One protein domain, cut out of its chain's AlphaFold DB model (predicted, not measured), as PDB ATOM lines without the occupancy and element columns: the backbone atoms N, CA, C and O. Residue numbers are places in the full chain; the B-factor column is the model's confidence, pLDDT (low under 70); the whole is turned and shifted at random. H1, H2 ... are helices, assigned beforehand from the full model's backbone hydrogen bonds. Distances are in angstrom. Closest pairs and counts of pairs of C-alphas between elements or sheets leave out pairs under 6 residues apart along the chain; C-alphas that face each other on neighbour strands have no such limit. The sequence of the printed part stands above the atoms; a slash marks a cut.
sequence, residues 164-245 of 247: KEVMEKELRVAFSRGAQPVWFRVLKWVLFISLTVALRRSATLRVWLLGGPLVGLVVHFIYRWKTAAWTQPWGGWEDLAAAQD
ATOM      1  N   LYS A 164     -16.524 -11.153 -38.779       60.59
ATOM      2  CA  LYS A 164     -16.810 -11.778 -40.066       60.59
ATOM      3  C   LYS A 164     -16.106 -11.112 -41.257       60.59
ATOM      4  O   LYS A 164     -15.469 -11.824 -42.012       60.59
ATOM      5  N   GLU A 165     -16.163  -9.796 -41.412       67.62
ATOM      6  CA  GLU A 165     -15.543  -9.036 -42.512       67.62
ATOM      7  C   GLU A 165     -14.015  -9.114 -42.479       67.62
ATOM      8  O   GLU A 165     -13.376  -9.356 -43.503       67.62
ATOM      9  N   VAL A 166     -13.407  -8.987 -41.292       68.75
ATOM     10  CA  VAL A 166     -11.953  -9.166 -41.156       68.75
ATOM     11  C   VAL A 166     -11.571 -10.605 -41.497       68.75
ATOM     12  O   VAL A 166     -10.604 -10.824 -42.221       68.75
ATOM     13  N   MET A 167     -12.342 -11.590 -41.035       67.06
ATOM     14  CA  MET A 167     -12.101 -12.998 -41.348       67.06
ATOM     15  C   MET A 167     -12.292 -13.306 -42.836       67.06
ATOM     16  O   MET A 167     -11.478 -14.017 -43.417       67.06
ATOM     17  N   GLU A 168     -13.330 -12.764 -43.467       71.50
ATOM     18  CA  GLU A 168     -13.578 -12.904 -44.901       71.50
ATOM     19  C   GLU A 168     -12.435 -12.295 -45.706       71.50
ATOM     20  O   GLU A 168     -11.959 -12.936 -46.639       71.50
ATOM     21  N   LYS A 169     -11.924 -11.127 -45.300       73.44
ATOM     22  CA  LYS A 169     -10.739 -10.521 -45.911       73.44
ATOM     23  C   LYS A 169      -9.500 -11.411 -45.763       73.44
ATOM     24  O   LYS A 169      -8.816 -11.665 -46.752       73.44
ATOM     25  N   GLU A 170      -9.222 -11.935 -44.567       73.44
ATOM     26  CA  GLU A 170      -8.070 -12.824 -44.339       73.44
ATOM     27  C   GLU A 170      -8.172 -14.134 -45.130       73.44
ATOM     28  O   GLU A 170      -7.194 -14.558 -45.746       73.44
ATOM     29  N   LEU A 171      -9.345 -14.774 -45.147       71.88
ATOM     30  CA  LEU A 171      -9.583 -15.993 -45.922       71.88
ATOM     31  C   LEU A 171      -9.464 -15.710 -47.422       71.88
ATOM     32  O   LEU A 171      -8.822 -16.479 -48.138       71.88
ATOM     33  N   ARG A 172     -10.019 -14.593 -47.901       74.44
ATOM     34  CA  ARG A 172      -9.925 -14.173 -49.307       74.44
ATOM     35  C   ARG A 172      -8.467 -14.052 -49.737       74.44
ATOM     36  O   ARG A 172      -8.079 -14.668 -50.727       74.44
ATOM     37  N   VAL A 173      -7.642 -13.352 -48.958       71.44
ATOM     38  CA  VAL A 173      -6.213 -13.205 -49.257       71.44
ATOM     39  C   VAL A 173      -5.479 -14.546 -49.138       71.44
ATOM     40  O   VAL A 173      -4.789 -14.943 -50.074       71.44
ATOM     41  N   ALA A 174      -5.673 -15.301 -48.053       70.25
ATOM     42  CA  ALA A 174      -4.970 -16.568 -47.824       70.25
ATOM     43  C   ALA A 174      -5.275 -17.647 -48.882       70.25
ATOM     44  O   ALA A 174      -4.424 -18.494 -49.167       70.25
ATOM     45  N   PHE A 175      -6.478 -17.630 -49.468       70.88
ATOM     46  CA  PHE A 175      -6.894 -18.578 -50.505       70.88
ATOM     47  C   PHE A 175      -6.833 -18.010 -51.933       70.88
ATOM     48  O   PHE A 175      -7.008 -18.773 -52.896       70.88
ATOM     49  N   SER A 176      -6.506 -16.722 -52.092       73.88
ATOM     50  CA  SER A 176      -6.357 -16.066 -53.392       73.88
ATOM     51  C   SER A 176      -5.298 -16.749 -54.259       73.88
ATOM     52  O   SER A 176      -4.250 -17.216 -53.800       73.88
ATOM     53  N   ARG A 177      -5.578 -16.829 -55.564       64.56
ATOM     54  CA  ARG A 177      -4.621 -17.327 -56.562       64.56
ATOM     55  C   ARG A 177      -3.472 -16.344 -56.815       64.56
ATOM     56  O   ARG A 177      -2.397 -16.819 -57.168       64.56
ATOM     57  N   GLY A 178      -3.682 -15.047 -56.568       65.00
ATOM     58  CA  GLY A 178      -2.667 -13.993 -56.700       65.00
ATOM     59  C   GLY A 178      -1.693 -13.908 -55.517       65.00
ATOM     60  O   GLY A 178      -0.529 -13.574 -55.713       65.00
ATOM     61  N   ALA A 179      -2.136 -14.291 -54.312       65.19
ATOM     62  CA  ALA A 179      -1.303 -14.282 -53.101       65.19
ATOM     63  C   ALA A 179      -0.430 -15.545 -52.956       65.19
ATOM     64  O   ALA A 179       0.698 -15.492 -52.470       65.19
ATOM     65  N   GLN A 180      -0.930 -16.714 -53.384       67.56
ATOM     66  CA  GLN A 180      -0.158 -17.961 -53.346       67.56
ATOM     67  C   GLN A 180      -0.387 -18.812 -54.612       67.56
ATOM     68  O   GLN A 180      -1.454 -19.433 -54.749       67.56
ATOM     69  N   PRO A 181       0.611 -18.947 -55.511       77.62
ATOM     70  CA  PRO A 181       0.490 -19.757 -56.719       77.62
ATOM     71  C   PRO A 181       0.116 -21.213 -56.431       77.62
ATOM     72  O   PRO A 181       0.554 -21.812 -55.444       77.62
ATOM     73  N   VAL A 182      -0.669 -21.817 -57.327       77.75
ATOM     74  CA  VAL A 182      -1.146 -23.204 -57.179       77.75
ATOM     75  C   VAL A 182       0.019 -24.197 -57.100       77.75
ATOM     76  O   VAL A 182       0.005 -25.082 -56.248       77.75
ATOM     77  N   TRP A 183       1.066 -24.017 -57.912       78.38
ATOM     78  CA  TRP A 183       2.244 -24.893 -57.896       78.38
ATOM     79  C   TRP A 183       2.970 -24.861 -56.542       78.38
ATOM     80  O   TRP A 183       3.376 -25.902 -56.028       78.38
ATOM     81  N   PHE A 184       3.063 -23.683 -55.917       78.56
ATOM     82  CA  PHE A 184       3.706 -23.518 -54.616       78.56
ATOM     83  C   PHE A 184       2.868 -24.156 -53.497       78.56
ATOM     84  O   PHE A 184       3.418 -24.761 -52.578       78.56
ATOM     85  N   ARG A 185       1.529 -24.112 -53.596       79.75
ATOM     86  CA  ARG A 185       0.631 -24.846 -52.684       79.75
ATOM     87  C   ARG A 185       0.834 -26.357 -52.772       79.75
ATOM     88  O   ARG A 185       0.961 -26.999 -51.732       79.75
ATOM     89  N   VAL A 186       0.880 -26.906 -53.987       83.50
ATOM     90  CA  VAL A 186       1.112 -28.342 -54.211       83.50
ATOM     91  C   VAL A 186       2.467 -28.752 -53.641       83.50
ATOM     92  O   VAL A 186       2.530 -29.678 -52.835       83.50
ATOM     93  N   LEU A 187       3.532 -28.014 -53.969       85.88
ATOM     94  CA  LEU A 187       4.878 -28.282 -53.462       85.88
ATOM     95  C   LEU A 187       4.933 -28.254 -51.926       85.88
ATOM     96  O   LEU A 187       5.469 -29.178 -51.315       85.88
ATOM     97  N   LYS A 188       4.328 -27.234 -51.298       83.00
ATOM     98  CA  LYS A 188       4.245 -27.094 -49.835       83.00
ATOM     99  C   LYS A 188       3.600 -28.318 -49.184       83.00
ATOM    100  O   LYS A 188       4.131 -28.838 -48.204       83.00
ATOM    101  N   TRP A 189       2.467 -28.781 -49.714       85.38
ATOM    102  CA  TRP A 189       1.744 -29.920 -49.144       85.38
ATOM    103  C   TRP A 189       2.435 -31.256 -49.405       85.38
ATOM    104  O   TRP A 189       2.492 -32.072 -48.488       85.38
ATOM    105  N   VAL A 190       3.017 -31.464 -50.592       88.38
ATOM    106  CA  VAL A 190       3.831 -32.658 -50.869       88.38
ATOM    107  C   VAL A 190       4.996 -32.727 -49.887       88.38
ATOM    108  O   VAL A 190       5.149 -33.735 -49.206       88.38
ATOM    109  N   LEU A 191       5.749 -31.633 -49.726       86.00
ATOM    110  CA  LEU A 191       6.856 -31.570 -48.773       86.00
ATOM    111  C   LEU A 191       6.382 -31.842 -47.337       86.00
ATOM    112  O   LEU A 191       6.998 -32.641 -46.631       86.00
ATOM    113  N   PHE A 192       5.271 -31.223 -46.915       85.38
ATOM    114  CA  PHE A 192       4.745 -31.401 -45.562       85.38
ATOM    115  C   PHE A 192       4.338 -32.853 -45.280       85.38
ATOM    116  O   PHE A 192       4.682 -33.413 -44.234       85.38
ATOM    117  N   ILE A 193       3.635 -33.487 -46.219       88.00
ATOM    118  CA  ILE A 193       3.199 -34.881 -46.107       88.00
ATOM    119  C   ILE A 193       4.410 -35.819 -46.136       88.00
ATOM    120  O   ILE A 193       4.519 -36.682 -45.266       88.00
ATOM    121  N   SER A 194       5.352 -35.629 -47.064       85.62
ATOM    122  CA  SER A 194       6.572 -36.440 -47.158       85.62
ATOM    123  C   SER A 194       7.397 -36.390 -45.870       85.62
ATOM    124  O   SER A 194       7.791 -37.441 -45.364       85.62
ATOM    125  N   LEU A 195       7.598 -35.201 -45.291       85.19
ATOM    126  CA  LEU A 195       8.269 -35.037 -43.995       85.19
ATOM    127  C   LEU A 195       7.492 -35.715 -42.862       85.19
ATOM    128  O   LEU A 195       8.088 -36.406 -42.039       85.19
ATOM    129  N   THR A 196       6.164 -35.594 -42.846       87.25
ATOM    130  CA  THR A 196       5.319 -36.264 -41.844       87.25
ATOM    131  C   THR A 196       5.461 -37.787 -41.918       87.25
ATOM    132  O   THR A 196       5.629 -38.446 -40.892       87.25
ATOM    133  N   VAL A 197       5.450 -38.363 -43.126       88.56
ATOM    134  CA  VAL A 197       5.640 -39.808 -43.331       88.56
ATOM    135  C   VAL A 197       7.051 -40.239 -42.934       88.56
ATOM    136  O   VAL A 197       7.200 -41.263 -42.264       88.56
ATOM    137  N   ALA A 198       8.080 -39.468 -43.292       87.81
ATOM    138  CA  ALA A 198       9.467 -39.764 -42.935       87.81
ATOM    139  C   ALA A 198       9.688 -39.746 -41.413       87.81
ATOM    140  O   ALA A 198      10.359 -40.620 -40.866       87.81
ATOM    141  N   LEU A 199       9.063 -38.796 -40.713       88.75
ATOM    142  CA  LEU A 199       9.177 -38.639 -39.264       88.75
ATOM    143  C   LEU A 199       8.218 -39.541 -38.474       88.75
ATOM    144  O   LEU A 199       8.287 -39.568 -37.252       88.75
ATOM    145  N   ARG A 200       7.349 -40.332 -39.120       87.06
ATOM    146  CA  ARG A 200       6.254 -41.061 -38.443       87.06
ATOM    147  C   ARG A 200       6.685 -41.995 -37.301       87.06
ATOM    148  O   ARG A 200       5.870 -42.322 -36.445       87.06
ATOM    149  N   ARG A 201       7.937 -42.470 -37.312       87.31
ATOM    150  CA  ARG A 201       8.511 -43.361 -36.283       87.31
ATOM    151  C   ARG A 201       9.497 -42.661 -35.346       87.31
ATOM    152  O   ARG A 201      10.076 -43.319 -34.488       87.31
ATOM    153  N   SER A 202       9.719 -41.359 -35.506       84.50
ATOM    154  CA  SER A 202      10.649 -40.601 -34.675       84.50
ATOM    155  C   SER A 202       9.923 -39.895 -33.529       84.50
ATOM    156  O   SER A 202       8.759 -39.498 -33.626       84.50
ATOM    157  N   ALA A 203      10.654 -39.644 -32.442       79.69
ATOM    158  CA  ALA A 203      10.174 -38.782 -31.362       79.69
ATOM    159  C   ALA A 203       9.929 -37.330 -31.829       79.69
ATOM    160  O   ALA A 203       9.168 -36.595 -31.199       79.69
ATOM    161  N   THR A 204      10.525 -36.925 -32.959       80.44
ATOM    162  CA  THR A 204      10.418 -35.575 -33.528       80.44
ATOM    163  C   THR A 204       9.131 -35.336 -34.321       80.44
ATOM    164  O   THR A 204       8.824 -34.180 -34.605       80.44
ATOM    165  N   LEU A 205       8.320 -36.366 -34.605       83.06
ATOM    166  CA  LEU A 205       7.020 -36.203 -35.273       83.06
ATOM    167  C   LEU A 205       6.122 -35.185 -34.565       83.06
ATOM    168  O   LEU A 205       5.505 -34.344 -35.207       83.06
ATOM    169  N   ARG A 206       6.067 -35.240 -33.229       72.81
ATOM    170  CA  ARG A 206       5.249 -34.320 -32.422       72.81
ATOM    171  C   ARG A 206       5.726 -32.875 -32.551       72.81
ATOM    172  O   ARG A 206       4.911 -31.969 -32.667       72.81
ATOM    173  N   VAL A 207       7.042 -32.677 -32.587       78.12
ATOM    174  CA  VAL A 207       7.663 -31.363 -32.802       78.12
ATOM    175  C   VAL A 207       7.349 -30.846 -34.205       78.12
ATOM    176  O   VAL A 207       7.030 -29.677 -34.360       78.12
ATOM    177  N   TRP A 208       7.376 -31.711 -35.218       82.56
ATOM    178  CA  TRP A 208       7.033 -31.361 -36.596       82.56
ATOM    179  C   TRP A 208       5.552 -31.001 -36.773       82.56
ATOM    180  O   TRP A 208       5.233 -29.953 -37.333       82.56
ATOM    181  N   LEU A 209       4.648 -31.835 -36.251       79.38
ATOM    182  CA  LEU A 209       3.201 -31.636 -36.365       79.38
ATOM    183  C   LEU A 209       2.717 -30.372 -35.645       79.38
ATOM    184  O   LEU A 209       1.758 -29.758 -36.097       79.38
ATOM    185  N   LEU A 210       3.377 -29.973 -34.554       72.00
ATOM    186  CA  LEU A 210       3.053 -28.742 -33.826       72.00
ATOM    187  C   LEU A 210       3.843 -27.532 -34.347       72.00
ATOM    188  O   LEU A 210       3.297 -26.440 -34.485       72.00
ATOM    189  N   GLY A 211       5.121 -27.723 -34.666       74.88
ATOM    190  CA  GLY A 211       6.028 -26.664 -35.098       74.88
ATOM    191  C   GLY A 211       5.761 -26.181 -36.520       74.88
ATOM    192  O   GLY A 211       5.806 -24.982 -36.763       74.88
ATOM    193  N   GLY A 212       5.430 -27.075 -37.458       77.00
ATOM    194  CA  GLY A 212       5.165 -26.719 -38.857       77.00
ATOM    195  C   GLY A 212       4.000 -25.730 -39.024       77.00
ATOM    196  O   GLY A 212       4.197 -24.663 -39.609       77.00
ATOM    197  N   PRO A 213       2.806 -26.021 -38.474       74.12
ATOM    198  CA  PRO A 213       1.691 -25.073 -38.470       74.12
ATOM    199  C   PRO A 213       2.026 -23.759 -37.758       74.12
ATOM    200  O   PRO A 213       1.643 -22.696 -38.241       74.12
ATOM    201  N   LEU A 214       2.787 -23.809 -36.658       69.25
ATOM    202  CA  LEU A 214       3.203 -22.606 -35.939       69.25
ATOM    203  C   LEU A 214       4.148 -21.732 -36.773       69.25
ATOM    204  O   LEU A 214       3.969 -20.522 -36.813       69.25
ATOM    205  N   VAL A 215       5.112 -22.326 -37.483       73.62
ATOM    206  CA  VAL A 215       5.981 -21.602 -38.425       73.62
ATOM    207  C   VAL A 215       5.149 -20.987 -39.549       73.62
ATOM    208  O   VAL A 215       5.361 -19.829 -39.895       73.62
ATOM    209  N   GLY A 216       4.162 -21.716 -40.080       77.44
ATOM    210  CA  GLY A 216       3.229 -21.183 -41.074       77.44
ATOM    211  C   GLY A 216       2.449 -19.968 -40.563       77.44
ATOM    212  O   GLY A 216       2.355 -18.965 -41.268       77.44
ATOM    213  N   LEU A 217       1.953 -20.029 -39.324       72.75
ATOM    214  CA  LEU A 217       1.299 -18.903 -38.657       72.75
ATOM    215  C   LEU A 217       2.260 -17.728 -38.453       72.75
ATOM    216  O   LEU A 217       1.915 -16.603 -38.790       72.75
ATOM    217  N   VAL A 218       3.480 -17.974 -37.968       71.50
ATOM    218  CA  VAL A 218       4.516 -16.942 -37.793       71.50
ATOM    219  C   VAL A 218       4.811 -16.238 -39.116       71.50
ATOM    220  O   VAL A 218       4.804 -15.011 -39.162       71.50
ATOM    221  N   VAL A 219       5.010 -16.988 -40.202       76.81
ATOM    222  CA  VAL A 219       5.237 -16.423 -41.539       76.81
ATOM    223  C   VAL A 219       4.033 -15.600 -41.996       76.81
ATOM    224  O   VAL A 219       4.212 -14.461 -42.421       76.81
ATOM    225  N   HIS A 220       2.815 -16.132 -41.858       76.06
ATOM    226  CA  HIS A 220       1.582 -15.413 -42.184       76.06
ATOM    227  C   HIS A 220       1.472 -14.088 -41.407       76.06
ATOM    228  O   HIS A 220       1.167 -13.047 -41.984       76.06
ATOM    229  N   PHE A 221       1.797 -14.090 -40.115       73.38
ATOM    230  CA  PHE A 221       1.738 -12.900 -39.271       73.38
ATOM    231  C   PHE A 221       2.856 -11.891 -39.550       73.38
ATOM    232  O   PHE A 221       2.595 -10.690 -39.517       73.38
ATOM    233  N   ILE A 222       4.073 -12.335 -39.879       74.31
ATOM    234  CA  ILE A 222       5.142 -11.444 -40.360       74.31
ATOM    235  C   ILE A 222       4.691 -10.747 -41.644       74.31
ATOM    236  O   ILE A 222       4.856  -9.535 -41.777       74.31
ATOM    237  N   TYR A 223       4.089 -11.501 -42.561       73.31
ATOM    238  CA  TYR A 223       3.576 -10.971 -43.817       73.31
ATOM    239  C   TYR A 223       2.486  -9.925 -43.570       73.31
ATOM    240  O   TYR A 223       2.530  -8.818 -44.104       73.31
ATOM    241  N   ARG A 224       1.552 -10.229 -42.668       72.38
ATOM    242  CA  ARG A 224       0.506  -9.300 -42.239       72.38
ATOM    243  C   ARG A 224       1.073  -8.032 -41.596       72.38
ATOM    244  O   ARG A 224       0.591  -6.940 -41.873       72.38
ATOM    245  N   TRP A 225       2.091  -8.160 -40.744       72.00
ATOM    246  CA  TRP A 225       2.766  -7.019 -40.122       72.00
ATOM    247  C   TRP A 225       3.442  -6.132 -41.170       72.00
ATOM    248  O   TRP A 225       3.260  -4.917 -41.164       72.00
ATOM    249  N   LYS A 226       4.171  -6.737 -42.112       76.38
ATOM    250  CA  LYS A 226       4.884  -6.016 -43.173       76.38
ATOM    251  C   LYS A 226       3.961  -5.344 -44.185       76.38
ATOM    252  O   LYS A 226       4.311  -4.287 -44.691       76.38
ATOM    253  N   THR A 227       2.793  -5.922 -44.442       75.25
ATOM    254  CA  THR A 227       1.774  -5.359 -45.342       75.25
ATOM    255  C   THR A 227       0.794  -4.420 -44.637       75.25
ATOM    256  O   THR A 227      -0.174  -3.993 -45.259       75.25
ATOM    257  N   ALA A 228       0.983  -4.127 -43.342       72.12
ATOM    258  CA  ALA A 228       0.032  -3.367 -42.526       72.12
ATOM    259  C   ALA A 228      -1.415  -3.893 -42.676       72.12
ATOM    260  O   ALA A 228      -2.345  -3.155 -42.996       72.12
ATOM    261  N   ALA A 229      -1.589  -5.204 -42.479       69.94
ATOM    262  CA  ALA A 229      -2.844  -5.928 -42.697       69.94
ATOM    263  C   ALA A 229      -3.380  -5.810 -44.137       69.94
ATOM    264  O   ALA A 229      -4.560  -5.504 -44.354       69.94
ATOM    265  N   TRP A 230      -2.511  -6.106 -45.111       72.44
ATOM    266  CA  TRP A 230      -2.855  -6.159 -46.538       72.44
ATOM    267  C   TRP A 230      -3.242  -4.798 -47.131       72.44
ATOM    268  O   TRP A 230      -4.082  -4.717 -48.023       72.44
ATOM    269  N   THR A 231      -2.669  -3.716 -46.601       72.94
ATOM    270  CA  THR A 231      -2.872  -2.343 -47.093       72.94
ATOM    271  C   THR A 231      -1.648  -1.789 -47.820       72.94
ATOM    272  O   THR A 231      -1.780  -0.850 -48.601       72.94
ATOM    273  N   GLN A 232      -0.471  -2.394 -47.628       77.00
ATOM    274  CA  GLN A 232       0.766  -2.075 -48.342       77.00
ATOM    275  C   GLN A 232       1.355  -3.311 -49.038       77.00
ATOM    276  O   GLN A 232       1.214  -4.422 -48.519       77.00
ATOM    277  N   PRO A 233       2.021  -3.149 -50.198       77.50
ATOM    278  CA  PRO A 233       2.616  -4.268 -50.912       77.50
ATOM    279  C   PRO A 233       3.919  -4.695 -50.228       77.50
ATOM    280  O   PRO A 233       4.724  -3.864 -49.806       77.50
ATOM    281  N   TRP A 234       4.160  -5.999 -50.150       69.25
ATOM    282  CA  TRP A 234       5.408  -6.551 -49.631       69.25
ATOM    283  C   TRP A 234       5.708  -7.874 -50.338       69.25
ATOM    284  O   TRP A 234       4.789  -8.604 -50.669       69.25
ATOM    285  N   GLY A 235       6.973  -8.189 -50.618       68.12
ATOM    286  CA  GLY A 235       7.351  -9.510 -51.144       68.12
ATOM    287  C   GLY A 235       7.001  -9.814 -52.611       68.12
ATOM    288  O   GLY A 235       7.298 -10.916 -53.058       68.12
ATOM    289  N   GLY A 236       6.439  -8.862 -53.368       66.19
ATOM    290  CA  GLY A 236       6.234  -8.982 -54.821       66.19
ATOM    291  C   GLY A 236       5.009  -9.795 -55.262       66.19
ATOM    292  O   GLY A 236       4.908 -10.116 -56.443       66.19
ATOM    293  N   TRP A 237       4.097 -10.123 -54.345       68.44
ATOM    294  CA  TRP A 237       2.839 -10.821 -54.634       68.44
ATOM    295  C   TRP A 237       1.663  -9.831 -54.760       68.44
ATOM    296  O   TRP A 237       1.714  -8.719 -54.232       68.44
ATOM    297  N   GLU A 238       0.591 -10.216 -55.462       69.06
ATOM    298  CA  GLU A 238      -0.591  -9.363 -55.719       69.06
ATOM    299  C   GLU A 238      -1.587  -9.349 -54.540       69.06
ATOM    300  O   GLU A 238      -2.807  -9.414 -54.709       69.06
ATOM    301  N   ASP A 239      -1.082  -9.272 -53.308       69.12
ATOM    302  CA  ASP A 239      -1.910  -9.401 -52.101       69.12
ATOM    303  C   ASP A 239      -2.885  -8.231 -51.927       69.12
ATOM    304  O   ASP A 239      -3.963  -8.399 -51.360       69.12
ATOM    305  N   LEU A 240      -2.527  -7.049 -52.444       70.25
ATOM    306  CA  LEU A 240      -3.391  -5.867 -52.428       70.25
ATOM    307  C   LEU A 240      -4.607  -6.036 -53.331       70.25
ATOM    308  O   LEU A 240      -5.717  -5.727 -52.909       70.25
ATOM    309  N   ALA A 241      -4.410  -6.570 -54.542       68.12
ATOM    310  CA  ALA A 241      -5.508  -6.857 -55.458       68.12
ATOM    311  C   ALA A 241      -6.453  -7.895 -54.836       68.12
ATOM    312  O   ALA A 241      -7.663  -7.704 -54.821       68.12
ATOM    313  N   ALA A 242      -5.896  -8.936 -54.204       67.81
ATOM    314  CA  ALA A 242      -6.676  -9.938 -53.480       67.81
ATOM    315  C   ALA A 242      -7.450  -9.373 -52.270       67.81
ATOM    316  O   ALA A 242      -8.488  -9.920 -51.898       67.81
ATOM    317  N   ALA A 243      -6.942  -8.309 -51.642       64.25
ATOM    318  CA  ALA A 243      -7.545  -7.666 -50.477       64.25
ATOM    319  C   ALA A 243      -8.577  -6.574 -50.823       64.25
ATOM    320  O   ALA A 243      -9.369  -6.220 -49.949       64.25
ATOM    321  N   GLN A 244      -8.541  -6.028 -52.045       66.56
ATOM    322  CA  GLN A 244      -9.374  -4.913 -52.524       66.56
ATOM    323  C   GLN A 244     -10.496  -5.333 -53.485       66.56
ATOM    324  O   GLN A 244     -11.275  -4.471 -53.888       66.56
ATOM    325  N   ASP A 245     -10.574  -6.612 -53.865       56.31
ATOM    326  CA  ASP A 245     -11.560  -7.133 -54.822       56.31
ATOM    327  C   ASP A 245     -12.977  -7.152 -54.220       56.31
ATOM    328  O   ASP A 245     -13.475  -8.185 -53.781       56.31
TER     329      ASP A 245
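AT A GLANCE: This is residues 164 to 245 of the 247 residues of an uncharacterized protein of Ardenticatenales bacterium (UniProt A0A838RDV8). Two long helices, H2 and H3, make a hairpin that spreads from its turn as a V, and the short helices H1 and H4 pack on each other near its open end. The 82 printed residues, with four named helices in the order H1 to H4 and no named strand, are all helix in class. The whole is loose, radius of gyration of the C-alphas 15.0 A, and elongated, spanning 45 by 25 by 23 A.

IN THESE COORDINATES: H1, residues 164 to 175, begins at C-alpha 164 (-16.810, -11.778, -40.066). H2, residues 182 to 199, is 25.8 A from first to last C-alpha; H3, residues 205 to 226, 31.3 A. H4, residues 239 to 244, ends at C-alpha 244 (-9.374, -4.913, -52.524).

HOW THE PARTS SIT: H1 touches H4 with residues 169 to 173 alone, closest C-alphas Val 173 and Ala 242, 5.4 A, opposite ways at 37 degrees, only just steep. The hairpin H2 and H3 touch with residues 196 to 199 and 205 to 209 alone, closest C-alphas Leu 199 and Leu 205, 5.1 A, opposite ways at a shallow 29 degrees. H1 and H3 are apart, as are H2 and H4. Every O i to N i+4 pair is within hydrogen-bond range in H1, H2 and H4; in H3, 17 of 18.

THE WHOLE: The printed part has no cut. The H3 to H4 link is long. Mean pLDDT of the printed part is 75.3; residues 234 to 239 are among those under 70.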